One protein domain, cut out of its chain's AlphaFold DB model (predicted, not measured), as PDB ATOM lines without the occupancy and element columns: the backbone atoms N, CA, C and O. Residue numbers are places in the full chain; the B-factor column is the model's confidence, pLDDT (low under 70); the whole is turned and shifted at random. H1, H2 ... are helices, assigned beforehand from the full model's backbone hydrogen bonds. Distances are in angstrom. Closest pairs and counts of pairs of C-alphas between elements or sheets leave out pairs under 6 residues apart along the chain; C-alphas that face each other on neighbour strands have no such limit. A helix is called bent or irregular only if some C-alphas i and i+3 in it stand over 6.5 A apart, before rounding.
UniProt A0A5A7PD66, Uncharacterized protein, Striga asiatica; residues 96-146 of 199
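This is residues 96 to 146 of the 199 residues of an uncharacterized protein of Striga asiatica (UniProt A0A5A7PD66). Three helices are splayed out from one place in a slanted T: H1 is the crossbar, the start of H3 is near its middle, and H3 leads away as a long arm whose residues 138 to 144 stick out, together with the end at residues 145 and 146. The short H2 is near the foot of that arm, and a long loop, residues 109 to 119, runs from the end of H1 to H2. The helices are not side by side: H3 stands at a steep tilt to both H1 and H2, at 58 and 49 degrees, and the few contacts between the helices are near the start of H3. The printed part has 51 residues, with three named helices in the order H1, H2, H3 and no named strand, and its class is all helix. It is only just compact, close to loose, with a radius of gyration of the C-alphas of 11.5 A, and its outline is elongated, with spans of 34 by 21 by 20 A.

From the first residue onward, H1, residues 97 to 108, comes first. It touches no helix, but it is near H3, residues 129 to 144. H1 and H3 are close but not clearly touching, with 1 pair of C-alphas within 8 A: the closest, those of Leu 103 and Tyr 129, are 7.1 A apart. Their lines stand at a steep tilt of 58 degrees, and they run the same way, with centres 16.9 A apart. H1 and H2, residues 120 to 125, are apart, with no C-alpha of the one within 8 A of the other. H2 and H3 only just touch, with 3 pairs of C-alphas within 8 A, and they touch only at the corner by their link. Their closest C-alphas are those of Asn 123 and Tyr 129, 5.6 A apart. H3 touches H2 with residues 129 to 130 alone. The lines of H2 and H3 stand at a steep tilt of 49 degrees, and the two helices run opposite ways, with centres 16.9 A apart. In the backbones of H1, H2 and H3, every pair of O of residue i and N of residue i+4 is within hydrogen-bond range.

H1 begins at Asp 97, whose C-alpha is at (-27.846, -13.754, 31.435), and ends at Glu 108, with 12 residues and 16.2 A from first to last C-alpha. H2 runs from Gln 120, with its C-alpha at (-13.686, -19.236, 16.774), to Ala 125; its 6 residues measure 8.6 A from first to last C-alpha. H3 runs from Tyr 129 to Ala 144, whose C-alpha is at (-2.955, 1.436, 24.802). It is the longest helix, with 16 residues and 21.9 A from first to last C-alpha. No helix is bent.

The two C-alphas farthest apart are those of Gly 98 and Pro 146, at 33.8 A. Two stretches stand free: residues 105 to 110, of which 105 to 108 belong to H1, and residues 138 to 146, of which 138 to 144 belong to H3. Without them the body has 36 residues, spans 26 by 18 by 17 A and has a radius of gyration of 9.2 A. The link from H1 to H2 is long, with 11 residues, and the link from H2 to H3 is tight, with 3. The printed part, residues 96 to 146 of a chain of 199, has no cut. The mean pLDDT of the printed part is 89.8, and the model's confidence is under 70 at residues 145 to 146.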
ATOM      1  N   THR A  96     -28.003 -14.572  26.597       91.88
ATOM      2  CA  THR A  96     -28.849 -14.506  27.797       91.88
ATOM      3  C   THR A  96     -27.992 -14.368  29.053       91.88
ATOM      4  O   THR A  96     -26.798 -14.659  29.019       91.88
ATOM      5  N   ASP A  97     -28.584 -13.962  30.178       93.62
ATOM      6  CA  ASP A  97     -27.846 -13.754  31.435       93.62
ATOM      7  C   ASP A  97     -27.132 -15.034  31.911       93.62
ATOM      8  O   ASP A  97     -25.993 -14.982  32.361       93.62
ATOM      9  N   GLY A  98     -27.732 -16.207  31.676       94.12
ATOM     10  CA  GLY A  98     -27.093 -17.497  31.947       94.12
ATOM     11  C   GLY A  98     -25.852 -17.780  31.087       94.12
ATOM     12  O   GLY A  98     -24.929 -18.433  31.562       94.12
ATOM     13  N   ASP A  99     -25.776 -17.256  29.857       92.56
ATOM     14  CA  ASP A  99     -24.556 -17.347  29.038       92.56
ATOM     15  C   ASP A  99     -23.443 -16.425  29.584       92.56
ATOM     16  O   ASP A  99     -22.259 -16.711  29.392       92.56
ATOM     17  N   LEU A 100     -23.808 -15.323  30.261       94.44
ATOM     18  CA  LEU A 100     -22.869 -14.437  30.961       94.44
ATOM     19  C   LEU A 100     -22.356 -15.095  32.249       94.44
ATOM     20  O   LEU A 100     -21.152 -15.062  32.495       94.44
ATOM     21  N   ASP A 101     -23.237 -15.730  33.027       95.81
ATOM     22  CA  ASP A 101     -22.867 -16.473  34.238       95.81
ATOM     23  C   ASP A 101     -22.001 -17.707  33.919       95.81
ATOM     24  O   ASP A 101     -21.005 -17.932  34.604       95.81
ATOM     25  N   GLU A 102     -22.295 -18.466  32.850       94.75
ATOM     26  CA  GLU A 102     -21.422 -19.559  32.378       94.75
ATOM     27  C   GLU A 102     -20.010 -19.047  32.039       94.75
ATOM     28  O   GLU A 102     -19.013 -19.637  32.463       94.75
ATOM     29  N   LEU A 103     -19.906 -17.929  31.310       94.19
ATOM     30  CA  LEU A 103     -18.616 -17.337  30.948       94.19
ATOM     31  C   LEU A 103     -17.872 -16.780  32.172       94.19
ATOM     32  O   LEU A 103     -16.663 -16.981  32.308       94.19
ATOM     33  N   ARG A 104     -18.590 -16.112  33.081       94.94
ATOM     34  CA  ARG A 104     -18.053 -15.589  34.340       94.94
ATOM     35  C   ARG A 104     -17.516 -16.715  35.221       94.94
ATOM     36  O   ARG A 104     -16.404 -16.590  35.727       94.94
ATOM     37  N   ALA A 105     -18.249 -17.820  35.353       96.94
ATOM     38  CA  ALA A 105     -17.811 -18.982  36.119       96.94
ATOM     39  C   ALA A 105     -16.510 -19.584  35.560       96.94
ATOM     40  O   ALA A 105     -15.648 -19.992  36.333       96.94
ATOM     41  N   CYS A 106     -16.305 -19.585  34.236       95.12
ATOM     42  CA  CYS A 106     -15.012 -19.969  33.659       95.12
ATOM     43  C   CYS A 106     -13.870 -19.032  34.099       95.12
ATOM     44  O   CYS A 106     -12.810 -19.521  34.488       95.12
ATOM     45  N   ILE A 107     -14.084 -17.713  34.100       94.12
ATOM     46  CA  ILE A 107     -13.074 -16.739  34.554       94.12
ATOM     47  C   ILE A 107     -12.781 -16.918  36.055       94.12
ATOM     48  O   ILE A 107     -11.619 -16.941  36.455       94.12
ATOM     49  N   GLU A 108     -13.810 -17.120  36.884       96.31
ATOM     50  CA  GLU A 108     -13.667 -17.363  38.331       96.31
ATOM     51  C   GLU A 108     -12.983 -18.707  38.655       96.31
ATOM     52  O   GLU A 108     -12.295 -18.814  39.670       96.31
ATOM     53  N   LEU A 109     -13.083 -19.709  37.772       96.56
ATOM     54  CA  LEU A 109     -12.296 -20.952  37.830       96.56
ATOM     55  C   LEU A 109     -10.838 -20.791  37.343       96.56
ATOM     56  O   LEU A 109     -10.076 -21.756  37.389       96.56
ATOM     57  N   GLY A 110     -10.439 -19.603  36.877       95.44
ATOM     58  CA  GLY A 110      -9.086 -19.316  36.394       95.44
ATOM     59  C   GLY A 110      -8.840 -19.635  34.914       95.44
ATOM     60  O   GLY A 110      -7.682 -19.698  34.496       95.44
ATOM     61  N   PHE A 111      -9.884 -19.828  34.100       91.69
ATOM     62  CA  PHE A 111      -9.728 -19.923  32.645       91.69
ATOM     63  C   PHE A 111      -9.559 -18.520  32.038       91.69
ATOM     64  O   PHE A 111     -10.521 -17.762  31.921       91.69
ATOM     65  N   GLY A 112      -8.322 -18.185  31.655       89.75
ATOM     66  CA  GLY A 112      -7.988 -16.954  30.933       89.75
ATOM     67  C   GLY A 112      -8.427 -16.977  29.464       89.75
ATOM     68  O   GLY A 112      -8.593 -18.040  28.859       89.75
ATOM     69  N   PHE A 113      -8.592 -15.788  28.882       90.69
ATOM     70  CA  PHE A 113      -9.133 -15.587  27.530       90.69
ATOM     71  C   PHE A 113      -8.311 -14.593  26.688       90.69
ATOM     72  O   PHE A 113      -8.780 -14.100  25.663       90.69
ATOM     73  N   ASP A 114      -7.069 -14.341  27.101       83.12
ATOM     74  CA  ASP A 114      -6.192 -13.229  26.701       83.12
ATOM     75  C   ASP A 114      -5.542 -13.389  25.309       83.12
ATOM     76  O   ASP A 114      -4.435 -12.918  25.048       83.12
ATOM     77  N   SER A 115      -6.225 -14.083  24.397       86.19
ATOM     78  CA  SER A 115      -5.805 -14.218  23.003       86.19
ATOM     79  C   SER A 115      -5.940 -12.872  22.274       86.19
ATOM     80  O   SER A 115      -7.008 -12.259  22.340       86.19
ATOM     81  N   PRO A 116      -4.918 -12.415  21.520       83.25
ATOM     82  CA  PRO A 116      -5.002 -11.186  20.725       83.25
ATOM     83  C   PRO A 116      -5.944 -11.314  19.514       83.25
ATOM     84  O   PRO A 116      -6.284 -10.310  18.890       83.25
ATOM     85  N   GLU A 117      -6.358 -12.539  19.182       89.12
ATOM     86  CA  GLU A 117      -7.316 -12.871  18.128       89.12
ATOM     87  C   GLU A 117      -8.498 -13.661  18.716       89.12
ATOM     88  O   GLU A 117      -8.317 -14.502  19.599       89.12
ATOM     89  N   MET A 118      -9.717 -13.428  18.222       88.94
ATOM     90  CA  MET A 118     -10.919 -14.105  18.722       88.94
ATOM     91  C   MET A 118     -10.928 -15.592  18.331       88.94
ATOM     92  O   MET A 118     -11.116 -15.920  17.156       88.94
ATOM     93  N   ASP A 119     -10.804 -16.500  19.306       92.06
ATOM     94  CA  ASP A 119     -10.875 -17.941  19.031       92.06
ATOM     95  C   ASP A 119     -12.297 -18.342  18.602       92.06
ATOM     96  O   ASP A 119     -13.253 -18.343  19.387       92.06
ATOM     97  N   GLN A 120     -12.432 -18.737  17.335       90.44
ATOM     98  CA  GLN A 120     -13.686 -19.236  16.774       90.44
ATOM     99  C   GLN A 120     -14.203 -20.484  17.505       90.44
ATOM    100  O   GLN A 120     -15.413 -20.668  17.573       90.44
ATOM    101  N   ARG A 121     -13.330 -21.313  18.097       90.44
ATOM    102  CA  ARG A 121     -13.717 -22.512  18.862       90.44
ATOM    103  C   ARG A 121     -14.351 -22.159  20.206       90.44
ATOM    104  O   ARG A 121     -15.259 -22.862  20.645       90.44
ATOM    105  N   LEU A 122     -13.894 -21.077  20.842       90.75
ATOM    106  CA  LEU A 122     -14.511 -20.537  22.054       90.75
ATOM    107  C   LEU A 122     -15.828 -19.823  21.733       90.75
ATOM    108  O   LEU A 122     -16.800 -20.017  22.454       90.75
ATOM    109  N   ASN A 123     -15.908 -19.106  20.610       90.06
ATOM    110  CA  ASN A 123     -17.155 -18.515  20.106       90.06
ATOM    111  C   ASN A 123     -18.201 -19.604  19.742       90.06
ATOM    112  O   ASN A 123     -19.373 -19.505  20.095       90.06
ATOM    113  N   ASP A 124     -17.768 -20.724  19.147       86.75
ATOM    114  CA  ASP A 124     -18.585 -21.932  18.936       86.75
ATOM    115  C   ASP A 124     -19.119 -22.531  20.260       86.75
ATOM    116  O   ASP A 124     -20.178 -23.173  20.275       86.75
ATOM    117  N   ALA A 125     -18.391 -22.373  21.369       86.88
ATOM    118  CA  ALA A 125     -18.744 -22.941  22.668       86.88
ATOM    119  C   ALA A 125     -19.632 -22.007  23.509       86.88
ATOM    120  O   ALA A 125     -20.675 -22.449  24.002       86.88
ATOM    121  N   PHE A 126     -19.242 -20.744  23.665       90.31
ATOM    122  CA  PHE A 126     -19.813 -19.782  24.606       90.31
ATOM    123  C   PHE A 126     -20.440 -18.596  23.852       90.31
ATOM    124  O   PHE A 126     -19.699 -17.758  23.335       90.31
ATOM    125  N   PRO A 127     -21.782 -18.455  23.812       90.38
ATOM    126  CA  PRO A 127     -22.437 -17.357  23.090       90.38
ATOM    127  C   PRO A 127     -21.962 -15.963  23.537       90.38
ATOM    128  O   PRO A 127     -21.737 -15.077  22.708       90.38
ATOM    129  N   ALA A 128     -21.727 -15.795  24.842       94.12
ATOM    130  CA  ALA A 128     -21.231 -14.561  25.450       94.12
ATOM    131  C   ALA A 128     -19.767 -14.206  25.109       94.12
ATOM    132  O   ALA A 128     -19.374 -13.050  25.269       94.12
ATOM    133  N   TYR A 129     -18.945 -15.151  24.629       94.19
ATOM    134  CA  TYR A 129     -17.508 -14.915  24.407       94.19
ATOM    135  C   TYR A 129     -17.245 -13.827  23.354       94.19
ATOM    136  O   TYR A 129     -16.324 -13.026  23.503       94.19
ATOM    137  N   SER A 130     -18.106 -13.738  22.336       92.31
ATOM    138  CA  SER A 130     -18.059 -12.680  21.318       92.31
ATOM    139  C   SER A 130     -18.208 -11.266  21.910       92.31
ATOM    140  O   SER A 130     -17.477 -10.352  21.523       92.31
ATOM    141  N   LEU A 131     -19.105 -11.098  22.890       92.94
ATOM    142  CA  LEU A 131     -19.330  -9.843  23.609       92.94
ATOM    143  C   LEU A 131     -18.151  -9.513  24.532       92.94
ATOM    144  O   LEU A 131     -17.644  -8.393  24.494       92.94
ATOM    145  N   TYR A 132     -17.687 -10.492  25.316       94.06
ATOM    146  CA  TYR A 132     -16.519 -10.335  26.186       94.06
ATOM    147  C   TYR A 132     -15.280  -9.897  25.397       94.06
ATOM    148  O   TYR A 132     -14.650  -8.907  25.760       94.06
ATOM    149  N   TYR A 133     -14.970 -10.573  24.286       94.06
ATOM    150  CA  TYR A 133     -13.814 -10.239  23.454       94.06
ATOM    151  C   TYR A 133     -13.910  -8.810  22.898       94.06
ATOM    152  O   TYR A 133     -12.933  -8.065  22.947       94.06
ATOM    153  N   ALA A 134     -15.088  -8.389  22.423       93.31
ATOM    154  CA  ALA A 134     -15.296  -7.033  21.915       93.31
ATOM    155  C   ALA A 134     -15.104  -5.955  23.002       93.31
ATOM    156  O   ALA A 134     -14.412  -4.962  22.767       93.31
ATOM    157  N   VAL A 135     -15.667  -6.161  24.199       92.88
ATOM    158  CA  VAL A 135     -15.535  -5.227  25.332       92.88
ATOM    159  C   VAL A 135     -14.095  -5.181  25.848       92.88
ATOM    160  O   VAL A 135     -13.548  -4.093  26.036       92.88
ATOM    161  N   ASN A 136     -13.454  -6.340  26.023       91.69
ATOM    162  CA  ASN A 136     -12.082  -6.420  26.515       91.69
ATOM    163  C   ASN A 136     -11.088  -5.816  25.509       91.69
ATOM    164  O   ASN A 136     -10.213  -5.040  25.893       91.69
ATOM    165  N   LYS A 137     -11.272  -6.066  24.204       90.44
ATOM    166  CA  LYS A 137     -10.477  -5.411  23.157       90.44
ATOM    167  C   LYS A 137     -10.644  -3.890  23.188       90.44
ATOM    168  O   LYS A 137      -9.641  -3.189  23.140       90.44
ATOM    169  N   GLN A 138     -11.871  -3.373  23.317       89.06
ATOM    170  CA  GLN A 138     -12.103  -1.925  23.413       89.06
ATOM    171  C   GLN A 138     -11.395  -1.310  24.634       89.06
ATOM    172  O   GLN A 138     -10.845  -0.215  24.531       89.06
ATOM    173  N   TYR A 139     -11.380  -2.010  25.773       88.88
ATOM    174  CA  TYR A 139     -10.634  -1.583  26.960       88.88
ATOM    175  C   TYR A 139      -9.120  -1.541  26.692       88.88
ATOM    176  O   TYR A 139      -8.491  -0.508  26.922       88.88
ATOM    177  N   HIS A 140      -8.541  -2.608  26.133       86.12
ATOM    178  CA  HIS A 140      -7.118  -2.639  25.787       86.12
ATOM    179  C   HIS A 140      -6.734  -1.589  24.732       86.12
ATOM    180  O   HIS A 140      -5.729  -0.908  24.917       86.12
ATOM    181  N   ASP A 141      -7.536  -1.396  23.678       86.62
ATOM    182  CA  ASP A 141      -7.310  -0.364  22.654       86.62
ATOM    183  C   ASP A 141      -7.305   1.049  23.280       86.62
ATOM    184  O   ASP A 141      -6.423   1.856  22.979       86.62
ATOM    185  N   ALA A 142      -8.256   1.346  24.177       84.38
ATOM    186  CA  ALA A 142      -8.382   2.653  24.831       84.38
ATOM    187  C   ALA A 142      -7.281   2.930  25.871       84.38
ATOM    188  O   ALA A 142      -6.863   4.078  26.032       84.38
ATOM    189  N   VAL A 143      -6.789   1.895  26.562       79.50
ATOM    190  CA  VAL A 143      -5.653   2.000  27.497       79.50
ATOM    191  C   VAL A 143      -4.322   2.108  26.744       79.50
ATOM    192  O   VAL A 143      -3.456   2.884  27.141       79.50
ATOM    193  N   ALA A 144      -4.157   1.380  25.634       76.38
ATOM    194  CA  ALA A 144      -2.955   1.436  24.802       76.38
ATOM    195  C   ALA A 144      -2.844   2.736  23.985       76.38
ATOM    196  O   ALA A 144      -1.740   3.130  23.601       76.38
ATOM    197  N   LYS A 145      -3.969   3.404  23.701       66.19
ATOM    198  CA  LYS A 145      -4.003   4.648  22.930       66.19
ATOM    199  C   LYS A 145      -5.069   5.610  23.479       66.19
ATOM    200  O   LYS A 145      -6.234   5.492  23.093       66.19
ATOM    201  N   PRO A 146      -4.697   6.594  24.323       60.19
ATOM    202  CA  PRO A 146      -5.649   7.591  24.797       60.19
ATOM    203  C   PRO A 146      -6.254   8.362  23.608       60.19
ATOM    204  O   PRO A 146      -5.552   8.627  22.624       60.19
TER     205      PRO A 146